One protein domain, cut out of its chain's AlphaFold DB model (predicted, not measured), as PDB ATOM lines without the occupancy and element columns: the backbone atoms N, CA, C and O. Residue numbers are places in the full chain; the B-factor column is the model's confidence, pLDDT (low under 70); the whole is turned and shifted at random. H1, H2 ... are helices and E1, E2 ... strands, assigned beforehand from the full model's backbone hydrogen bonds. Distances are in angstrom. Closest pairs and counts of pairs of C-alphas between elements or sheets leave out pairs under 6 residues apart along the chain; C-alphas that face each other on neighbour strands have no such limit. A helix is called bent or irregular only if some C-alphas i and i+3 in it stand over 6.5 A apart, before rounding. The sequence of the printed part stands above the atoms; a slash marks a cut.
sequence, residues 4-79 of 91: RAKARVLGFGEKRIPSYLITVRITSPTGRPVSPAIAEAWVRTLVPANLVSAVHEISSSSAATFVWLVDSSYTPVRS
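Overview. This is residues 4 to 79 of the 91 residues of an uncharacterized protein of Corynebacterium minutissimum (UniProt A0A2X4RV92). A small three-stranded sheet has helix H2 over one face; H3 only grazes it, and H1 is set off beyond one end. H1 and the link at residues 27 to 35 lie at opposite ends of the long axis. The printed part has 76 residues, mixed in class, in the order H1, E1, H2, H3, E2, E3; the antiparallel sheet runs E1, E3, E2. It is only just compact, close to loose, with a radius of gyration of the C-alphas of 13.6 A and spans of 42 by 24 by 17 A.

Arrangement. Begin at H1, residues 4 to 11, which is not on the sheet. Next, E1, residues 20 to 26, is antiparallel to E3, residues 64 to 70; find N 24 and O 66, 2.8 A apart. H2, residues 36 to 46, is on the sheet at a height of 9.1 A, over E1 and E3; its closest C-alphas to E3 are Ala 39 and Ala 64, 6.5 A. H3, residues 49 to 54, is irregular, with C-alphas 50 and 53 7.6 A apart, and only grazes the sheet with residues 52 to 54. E2, residues 56 to 59, forms a hairpin with E3; N 58 and O 65 are 2.9 A apart. E1, H2 H3, E2 form a split strand-helix-strand unit, two same-way strands with E3 between them, its crossover right-handed. Each O i to N i+4 pair is within hydrogen-bond range in H1, 6 of 7 in H2 and 0 of 2 in H3, where 1 of 3 O i to N i+3 pairs is.

Along the chain. Find C-alpha 4 at (-41.346, 52.393, 4.480), where H1 begins. E1 measures 19.9 A, H2 15.8 A and E3 19.8 A, ending at C-alpha 70 (-35.601, 38.669, 9.455).

Size, cuts and confidence. The C-alphas farthest apart, Gly 11 and Thr 30, are 42.6 A apart. The printed part has no cut and no long link; pLDDT is under 70 at residues 60 to 62.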
ATOM      1  N   ARG A   4     -40.459  52.014   3.366       88.25
ATOM      2  CA  ARG A   4     -41.346  52.393   4.480       88.25
ATOM      3  C   ARG A   4     -41.275  51.409   5.649       88.25
ATOM      4  O   ARG A   4     -41.269  51.828   6.800       88.25
ATOM      5  N   ALA A   5     -41.196  50.110   5.368       88.31
ATOM      6  CA  ALA A   5     -41.116  49.100   6.417       88.31
ATOM      7  C   ALA A   5     -39.752  49.122   7.120       88.31
ATOM      8  O   ALA A   5     -39.697  49.010   8.342       88.31
ATOM      9  N   LYS A   6     -38.664  49.355   6.371       92.25
ATOM     10  CA  LYS A   6     -37.328  49.552   6.954       92.25
ATOM     11  C   LYS A   6     -37.315  50.758   7.897       92.25
ATOM     12  O   LYS A   6     -36.888  50.625   9.038       92.25
ATOM     13  N   ALA A   7     -37.860  51.898   7.465       92.25
ATOM     14  CA  ALA A   7     -37.942  53.103   8.292       92.25
ATOM     15  C   ALA A   7     -38.735  52.880   9.594       92.25
ATOM     16  O   ALA A   7     -38.342  53.370  10.648       92.25
ATOM     17  N   ARG A   8     -39.823  52.099   9.544       93.06
ATOM     18  CA  ARG A   8     -40.637  51.758  10.725       93.06
ATOM     19  C   ARG A   8     -39.885  50.878  11.724       93.06
ATOM     20  O   ARG A   8     -40.009  51.106  12.922       93.06
ATOM     21  N   VAL A   9     -39.103  49.910  11.245       93.81
ATOM     22  CA  VAL A   9     -38.253  49.064  12.102       93.81
ATOM     23  C   VAL A   9     -37.140  49.883  12.751       93.81
ATOM     24  O   VAL A   9     -36.959  49.811  13.961       93.81
ATOM     25  N   LEU A  10     -36.458  50.730  11.977       92.38
ATOM     26  CA  LEU A  10     -35.410  51.602  12.512       92.38
ATOM     27  C   LEU A  10     -35.971  52.603  13.536       92.38
ATOM     28  O   LEU A  10     -35.399  52.788  14.606       92.38
ATOM     29  N   GLY A  11     -37.138  53.193  13.255       92.44
ATOM     30  CA  GLY A  11     -37.836  54.092  14.179       92.44
ATOM     31  C   GLY A  11     -38.340  53.417  15.461       92.44
ATOM     32  O   GLY A  11     -38.582  54.102  16.449       92.44
ATOM     33  N   PHE A  12     -38.466  52.086  15.475       92.50
ATOM     34  CA  PHE A  12     -38.788  51.301  16.671       92.50
ATOM     35  C   PHE A  12     -37.570  51.083  17.593       92.50
ATOM     36  O   PHE A  12     -37.718  50.581  18.704       92.50
ATOM     37  N   GLY A  13     -36.366  51.475  17.163       93.50
ATOM     38  CA  GLY A  13     -35.122  51.327  17.927       93.50
ATOM     39  C   GLY A  13     -34.336  50.054  17.608       93.50
ATOM     40  O   GLY A  13     -33.274  49.817  18.188       93.50
ATOM     41  N   GLU A  14     -34.818  49.242  16.670       95.00
ATOM     42  CA  GLU A  14     -34.050  48.136  16.107       95.00
ATOM     43  C   GLU A  14     -33.001  48.681  15.129       95.00
ATOM     44  O   GLU A  14     -33.268  49.592  14.352       95.00
ATOM     45  N   LYS A  15     -31.779  48.142  15.177       94.25
ATOM     46  CA  LYS A  15     -30.646  48.653  14.380       94.25
ATOM     47  C   LYS A  15     -30.404  47.834  13.117       94.25
ATOM     48  O   LYS A  15     -29.696  48.279  12.217       94.25
ATOM     49  N   ARG A  16     -30.956  46.623  13.063       95.25
ATOM     50  CA  ARG A  16     -30.784  45.692  11.948       95.25
ATOM     51  C   ARG A  16     -31.796  45.979  10.848       95.25
ATOM     52  O   ARG A  16     -32.947  46.326  11.111       95.25
ATOM     53  N   ILE A  17     -31.359  45.819   9.602       94.81
ATOM     54  CA  ILE A  17     -32.197  46.071   8.431       94.81
ATOM     55  C   ILE A  17     -32.984  44.794   8.104       94.81
ATOM     56  O   ILE A  17     -32.362  43.769   7.818       94.81
ATOM     57  N   PRO A  18     -34.329  44.832   8.087       96.31
ATOM     58  CA  PRO A  18     -35.124  43.681   7.684       96.31
ATOM     59  C   PRO A  18     -34.972  43.427   6.178       96.31
ATOM     60  O   PRO A  18     -35.095  44.338   5.350       96.31
ATOM     61  N   SER A  19     -34.748  42.171   5.813       96.00
ATOM     62  CA  SER A  19     -34.606  41.717   4.430       96.00
ATOM     63  C   SER A  19     -35.921  41.167   3.878       96.00
ATOM     64  O   SER A  19     -36.345  41.563   2.783       96.00
ATOM     65  N   TYR A  20     -36.600  40.313   4.646       94.25
ATOM     66  CA  TYR A  20     -37.872  39.710   4.252       94.25
ATOM     67  C   TYR A  20     -38.771  39.381   5.454       94.25
ATOM     68  O   TYR A  20     -38.370  39.499   6.613       94.25
ATOM     69  N   LEU A  21     -40.018  39.026   5.141       94.56
ATOM     70  CA  LEU A  21     -41.072  38.642   6.075       94.56
ATOM     71  C   LEU A  21     -41.236  37.124   6.050       94.56
ATOM     72  O   LEU A  21     -41.268  36.533   4.970       94.56
ATOM     73  N   ILE A  22     -41.396  36.517   7.221       95.62
ATOM     74  CA  ILE A  22     -41.866  35.141   7.354       95.62
ATOM     75  C   ILE A  22     -43.314  35.176   7.832       95.62
ATOM     76  O   ILE A  22     -43.637  35.907   8.768       95.62
ATOM     77  N   THR A  23     -44.157  34.363   7.196       94.44
ATOM     78  CA  THR A  23     -45.535  34.095   7.611       94.44
ATOM     79  C   THR A  23     -45.696  32.594   7.802       94.44
ATOM     80  O   THR A  23     -45.434  31.822   6.880       94.44
ATOM     81  N   VAL A  24     -46.141  32.176   8.984       94.06
ATOM     82  CA  VAL A  24     -46.429  30.775   9.310       94.06
ATOM     83  C   VAL A  24     -47.898  30.651   9.664       94.06
ATOM     84  O   VAL A  24     -48.363  31.287  10.602       94.06
ATOM     85  N   ARG A  25     -48.618  29.803   8.930       92.19
ATOM     86  CA  ARG A  25     -50.011  29.450   9.206       92.19
ATOM     87  C   ARG A  25     -50.066  27.992   9.645       92.19
ATOM     88  O   ARG A  25     -49.591  27.123   8.917       92.19
ATOM     89  N   ILE A  26     -50.646  27.729  10.811       91.62
ATOM     90  CA  ILE A  26     -50.754  26.377  11.372       91.62
ATOM     91  C   ILE A  26     -52.204  25.903  11.272       91.62
ATOM     92  O   ILE A  26     -53.125  26.560  11.757       91.62
ATOM     93  N   THR A  27     -52.403  24.750  10.633       90.62
ATOM     94  CA  THR A  27     -53.719  24.151  10.376       90.62
ATOM     95  C   THR A  27     -53.732  22.666  10.729       90.62
ATOM     96  O   THR A  27     -52.690  22.019  10.829       90.62
ATOM     97  N   SER A  28     -54.934  22.116  10.925       89.44
ATOM     98  CA  SER A  28     -55.150  20.677  11.087       89.44
ATOM     99  C   SER A  28     -55.643  20.064   9.773       89.44
ATOM    100  O   SER A  28     -56.569  20.617   9.173       89.44
ATOM    101  N   PRO A  29     -55.142  18.885   9.355       89.50
ATOM    102  CA  PRO A  29     -55.652  18.186   8.172       89.50
ATOM    103  C   PRO A  29     -57.117  17.743   8.323       89.50
ATOM    104  O   PRO A  29     -57.791  17.497   7.331       89.50
ATOM    105  N   THR A  30     -57.635  17.668   9.553       90.12
ATOM    106  CA  THR A  30     -59.049  17.356   9.826       90.12
ATOM    107  C   THR A  30     -59.963  18.584   9.765       90.12
ATOM    108  O   THR A  30     -61.150  18.469  10.058       90.12
ATOM    109  N   GLY A  31     -59.420  19.771   9.471       85.00
ATOM    110  CA  GLY A  31     -60.154  21.041   9.482       85.00
ATOM    111  C   GLY A  31     -60.526  21.551  10.880       85.00
ATOM    112  O   GLY A  31     -61.125  22.615  11.006       85.00
ATOM    113  N   ARG A  32     -60.173  20.817  11.946       86.75
ATOM    114  CA  ARG A  32     -60.401  21.252  13.330       86.75
ATOM    115  C   ARG A  32     -59.446  22.392  13.718       86.75
ATOM    116  O   ARG A  32     -58.296  22.375  13.275       86.75
ATOM    117  N   PRO A  33     -59.864  23.329  14.586       85.75
ATOM    118  CA  PRO A  33     -58.962  24.335  15.135       85.75
ATOM    119  C   PRO A  33     -57.749  23.695  15.818       85.75
ATOM    120  O   PRO A  33     -57.873  22.685  16.516       85.75
ATOM    121  N   VAL A  34     -56.577  24.294  15.624       88.94
ATOM    122  CA  VAL A  34     -55.359  23.920  16.350       88.94
ATOM    123  C   VAL A  34     -55.338  24.685  17.669       88.94
ATOM    124  O   VAL A  34     -55.640  25.875  17.697       88.94
ATOM    125  N   SER A  35     -54.983  24.011  18.766       89.31
ATOM    126  CA  SER A  35     -54.805  24.672  20.065       89.31
ATOM    127  C   SER A  35     -53.787  25.819  19.948       89.31
ATOM    128  O   SER A  35     -52.673  25.560  19.475       89.31
ATOM    129  N   PRO A  36     -54.104  27.043  20.415       88.19
ATOM    130  CA  PRO A  36     -53.175  28.174  20.375       88.19
ATOM    131  C   PRO A  36     -51.833  27.862  21.042       88.19
ATOM    132  O   PRO A  36     -50.785  28.140  20.472       88.19
ATOM    133  N   ALA A  37     -51.852  27.168  22.186       91.38
ATOM    134  CA  ALA A  37     -50.636  26.776  22.899       91.38
ATOM    135  C   ALA A  37     -49.754  25.812  22.085       91.38
ATOM    136  O   ALA A  37     -48.529  25.897  22.132       91.38
ATOM    137  N   ILE A  38     -50.362  24.902  21.313       92.62
ATOM    138  CA  ILE A  38     -49.618  23.985  20.433       92.62
ATOM    139  C   ILE A  38     -49.034  24.755  19.247       92.62
ATOM    140  O   ILE A  38     -47.874  24.548  18.893       92.62
ATOM    141  N   ALA A  39     -49.821  25.642  18.638       93.25
ATOM    142  CA  ALA A  39     -49.368  26.463  17.523       93.25
ATOM    143  C   ALA A  39     -48.193  27.371  17.936       93.25
ATOM    144  O   ALA A  39     -47.160  27.396  17.267       93.25
ATOM    145  N   GLU A  40     -48.308  28.035  19.088       92.81
ATOM    146  CA  GLU A  40     -47.247  28.848  19.679       92.81
ATOM    147  C   GLU A  40     -45.987  28.017  19.967       92.81
ATOM    148  O   GLU A  40     -44.880  28.450  19.643       92.81
ATOM    149  N   ALA A  41     -46.133  26.812  20.532       94.69
ATOM    150  CA  ALA A  41     -45.001  25.937  20.833       94.69
ATOM    151  C   ALA A  41     -44.194  25.587  19.576       94.69
ATOM    152  O   ALA A  41     -42.969  25.696  19.595       94.69
ATOM    153  N   TRP A  42     -44.859  25.250  18.466       95.56
ATOM    154  CA  TRP A  42     -44.184  25.020  17.187       95.56
ATOM    155  C   TRP A  42     -43.394  26.246  16.735       95.56
ATOM    156  O   TRP A  42     -42.212  26.128  16.417       95.56
ATOM    157  N   VAL A  43     -43.994  27.436  16.763       95.88
ATOM    158  CA  VAL A  43     -43.302  28.659  16.330       95.88
ATOM    159  C   VAL A  43     -42.118  28.990  17.236       95.88
ATOM    160  O   VAL A  43     -41.053  29.359  16.743       95.88
ATOM    161  N   ARG A  44     -42.243  28.769  18.549       95.31
ATOM    162  CA  ARG A  44     -41.136  28.930  19.504       95.31
ATOM    163  C   ARG A  44     -39.956  27.998  19.226       95.31
ATOM    164  O   ARG A  44     -38.839  28.371  19.555       95.31
ATOM    165  N   THR A  45     -40.164  26.834  18.606       95.69
ATOM    166  CA  THR A  45     -39.045  25.960  18.194       95.69
ATOM    167  C   THR A  45     -38.295  26.451  16.955       95.69
ATOM    168  O   THR A  45     -37.136  26.094  16.770       95.69
ATOM    169  N   LEU A  46     -38.922  27.287  16.122       94.56
ATOM    170  CA  LEU A  46     -38.321  27.824  14.894       94.56
ATOM    171  C   LEU A  46     -37.507  29.102  15.134       94.56
ATOM    172  O   LEU A  46     -36.794  29.562  14.244       94.56
ATOM    173  N   VAL A  47     -37.639  29.703  16.317       96.06
ATOM    174  CA  VAL A  47     -37.112  31.028  16.640       96.06
ATOM    175  C   VAL A  47     -36.195  30.930  17.859       96.06
ATOM    176  O   VAL A  47     -36.583  30.327  18.858       96.06
ATOM    177  N   PRO A  48     -34.995  31.544  17.839       95.75
ATOM    178  CA  PRO A  48     -34.136  31.592  19.016       95.75
ATOM    179  C   PRO A  48     -34.881  32.142  20.238       95.75
ATOM    180  O   PRO A  48     -35.567  33.162  20.147       95.75
ATOM    181  N   ALA A  49     -34.724  31.496  21.396       94.94
ATOM    182  CA  ALA A  49     -35.510  31.801  22.597       94.94
ATOM    183  C   ALA A  49     -35.430  33.283  23.025       94.94
ATOM    184  O   ALA A  49     -36.422  33.874  23.447       94.94
ATOM    185  N   ASN A  50     -34.267  33.918  22.850       95.50
ATOM    186  CA  ASN A  50     -34.027  35.333  23.156       95.50
ATOM    187  C   ASN A  50     -34.685  36.320  22.167       95.50
ATOM    188  O   ASN A  50     -34.674  37.533  22.400       95.50
ATOM    189  N   LEU A  51     -35.239  35.818  21.061       96.62
ATOM    190  CA  LEU A  51     -35.844  36.600  19.984       96.62
ATOM    191  C   LEU A  51     -37.325  36.282  19.758       96.62
ATOM    192  O   LEU A  51     -37.920  36.842  18.841       96.62
ATOM    193  N   VAL A  52     -37.955  35.467  20.608       95.56
ATOM    194  CA  VAL A  52     -39.388  35.148  20.476       95.56
ATOM    195  C   VAL A  52     -40.267  36.404  20.501       95.56
ATOM    196  O   VAL A  52     -41.294  36.449  19.836       95.56
ATOM    197  N   SER A  53     -39.833  37.469  21.182       94.44
ATOM    198  CA  SER A  53     -40.545  38.754  21.202       94.44
ATOM    199  C   SER A  53     -40.624  39.462  19.838       94.44
ATOM    200  O   SER A  53     -41.253  40.510  19.750       94.44
ATOM    201  N   ALA A  54     -39.920  38.977  18.810       96.75
ATOM    202  CA  ALA A  54     -40.014  39.486  17.440       96.75
ATOM    203  C   ALA A  54     -41.183  38.867  16.651       96.75
ATOM    204  O   ALA A  54     -41.474  39.318  15.545       96.75
ATOM    205  N   VAL A  55     -41.824  37.829  17.196       96.75
ATOM    206  CA  VAL A  55     -42.952  37.129  16.577       96.75
ATOM    207  C   VAL A  55     -44.265  37.768  17.001       96.75
ATOM    208  O   VAL A  55     -44.488  38.043  18.179       96.75
ATOM    209  N   HIS A  56     -45.156  37.951  16.032       95.06
ATOM    210  CA  HIS A  56     -46.499  38.472  16.233       95.06
ATOM    211  C   HIS A  56     -47.535  37.472  15.727       95.06
ATOM    212  O   HIS A  56     -47.417  36.978  14.610       95.06
ATOM    213  N   GLU A  57     -48.570  37.203  16.517       92.44
ATOM    214  CA  GLU A  57     -49.769  36.509  16.043       92.44
ATOM    215  C   GLU A  57     -50.742  37.540  15.451       92.44
ATOM    216  O   GLU A  57     -51.015  38.563  16.078       92.44
ATOM    217  N   ILE A  58     -51.233  37.299  14.230       89.69
ATOM    218  CA  ILE A  58     -52.094  38.241  13.484       89.69
ATOM    219  C   ILE A  58     -53.487  37.690  13.159       89.69
ATOM    220  O   ILE A  58     -54.346  38.441  12.706       89.69
ATOM    221  N   SER A  59     -53.725  36.397  13.374       80.06
ATOM    222  CA  SER A  59     -55.047  35.777  13.256       80.06
ATOM    223  C   SER A  59     -55.097  34.499  14.085       80.06
ATOM    224  O   SER A  59     -54.129  33.738  14.085       80.06
ATOM    225  N   SER A  60     -56.227  34.271  14.757       66.88
ATOM    226  CA  SER A  60     -56.455  33.130  15.655       66.88
ATOM    227  C   SER A  60     -57.781  32.394  15.406       66.88
ATOM    228  O   SER A  60     -58.019  31.343  15.997       66.88
ATOM    229  N   SER A  61     -58.662  32.907  14.535       66.00
ATOM    230  CA  SER A  61     -60.059  32.447  14.436       66.00
ATOM    231  C   SER A  61     -60.258  31.168  13.612       66.00
ATOM    232  O   SER A  61     -61.159  30.389  13.913       66.00
ATOM    233  N   SER A  62     -59.431  30.924  12.589       65.25
ATOM    234  CA  SER A  62     -59.517  29.719  11.737       65.25
ATOM    235  C   SER A  62     -58.196  28.956  11.623       65.25
ATOM    236  O   SER A  62     -58.185  27.735  11.467       65.25
ATOM    237  N   ALA A  63     -57.076  29.670  11.719       78.50
ATOM    238  CA  ALA A  63     -55.730  29.126  11.705       78.50
ATOM    239  C   ALA A  63     -54.792  30.134  12.369       78.50
ATOM    240  O   ALA A  63     -54.720  31.283  11.926       78.50
ATOM    241  N   ALA A  64     -54.066  29.697  13.397       89.19
ATOM    242  CA  ALA A  64     -53.079  30.541  14.054       89.19
ATOM    243  C   ALA A  64     -52.025  30.971  13.023       89.19
ATOM    244  O   ALA A  64     -51.368  30.124  12.402       89.19
ATOM    245  N   THR A  65     -51.923  32.280  12.801       92.12
ATOM    246  CA  THR A  65     -51.021  32.872  11.812       92.12
ATOM    247  C   THR A  65     -50.033  33.789  12.507       92.12
ATOM    248  O   THR A  65     -50.418  34.774  13.135       92.12
ATOM    249  N   PHE A  66     -48.755  33.470  12.354       94.88
ATOM    250  CA  PHE A  66     -47.640  34.166  12.975       94.88
ATOM    251  C   PHE A  66     -46.780  34.839  11.918       94.88
ATOM    252  O   PHE A  66     -46.572  34.290  10.834       94.88
ATOM    253  N   VAL A  67     -46.252  36.011  12.249       95.75
ATOM    254  CA  VAL A  67     -45.394  36.799  11.368       95.75
ATOM    255  C   VAL A  67     -44.211  37.391  12.114       95.75
ATOM    256  O   VAL A  67     -44.323  37.776  13.279       95.75
ATOM    257  N   TRP A  68     -43.071  37.476  11.435       97.06
ATOM    258  CA  TRP A  68     -41.902  38.217  11.907       97.06
ATOM    259  C   TRP A  68     -40.976  38.591  10.752       97.06
ATOM    260  O   TRP A  68     -40.986  37.976   9.683       97.06
ATOM    261  N   LEU A  69     -40.153  39.613  10.974       97.12
ATOM    262  CA  LEU A  69     -39.118  40.032  10.034       97.12
ATOM    263  C   LEU A  69     -37.798  39.341  10.339       97.12
ATOM    264  O   LEU A  69     -37.505  39.036  11.494       97.12
ATOM    265  N   VAL A  70     -36.974  39.162   9.312       97.44
ATOM    266  CA  VAL A  70     -35.601  38.669   9.455       97.44
ATOM    267  C   VAL A  70     -34.625  39.515   8.644       97.44
ATOM    268  O   VAL A  70     -35.000  40.107   7.628       97.44
ATOM    269  N   ASP A  71     -33.383  39.596   9.108       96.56
ATOM    270  CA  ASP A  71     -32.279  40.249   8.400       96.56
ATOM    271  C   ASP A  71     -31.597  39.305   7.387       96.56
ATOM    272  O   ASP A  71     -32.018  38.165   7.176       96.56
ATOM    273  N   SER A  72     -30.530  39.780   6.740       96.31
ATOM    274  CA  SER A  72     -29.770  39.013   5.743       96.31
ATOM    275  C   SER A  72     -28.979  37.846   6.333       96.31
ATOM    276  O   SER A  72     -28.468  37.023   5.581       96.31
ATOM    277  N   SER A  73     -28.876  37.773   7.663       96.56
ATOM    278  CA  SER A  73     -28.269  36.662   8.400       96.56
ATOM    279  C   SER A  73     -29.328  35.699   8.936       96.56
ATOM    280  O   SER A  73     -29.051  34.931   9.856       96.56
ATOM    281  N   TYR A  74     -30.548  35.748   8.391       95.00
ATOM    282  CA  TYR A  74     -31.662  34.875   8.767       95.00
ATOM    283  C   TYR A  74     -32.092  35.027  10.234       95.00
ATOM    284  O   TYR A  74     -32.738  34.143  10.795       95.00
ATOM    285  N   THR A  75     -31.753  36.152  10.872       97.00
ATOM    286  CA  THR A  75     -32.025  36.372  12.293       97.00
ATOM    287  C   THR A  75     -33.284  37.221  12.473       97.00
ATOM    288  O   THR A  75     -33.406  38.258  11.820       97.00
ATOM    289  N   PRO A  76     -34.211  36.849  13.378       97.81
ATOM    290  CA  PRO A  76     -35.388  37.656  13.673       97.81
ATOM    291  C   PRO A  76     -35.062  39.088  14.115       97.81
ATOM    292  O   PRO A  76     -34.179  39.337  14.948       97.81
ATOM    293  N   VAL A  77     -35.816  40.029  13.559       97.25
ATOM    294  CA  VAL A  77     -35.687  41.477  13.738       97.25
ATOM    295  C   VAL A  77     -36.924  41.970  14.475       97.25
ATOM    296  O   VAL A  77     -38.045  41.689  14.052       97.25
ATOM    297  N   ARG A  78     -36.740  42.686  15.593       96.75
ATOM    298  CA  ARG A  78     -37.881  43.178  16.373       96.75
ATOM    299  C   ARG A  78     -38.591  44.293  15.611       96.75
ATOM    300  O   ARG A  78     -37.954  45.151  15.004       96.75
ATOM    301  N   SER A  79     -39.914  44.300  15.681       95.56
ATOM    302  CA  SER A  79     -40.756  45.252  14.961       95.56
ATOM    303  C   SER A  79     -41.997  45.623  15.766       95.56
ATOM    304  O   SER A  79     -42.420  44.857  16.631       95.56
TER     305      SER A  79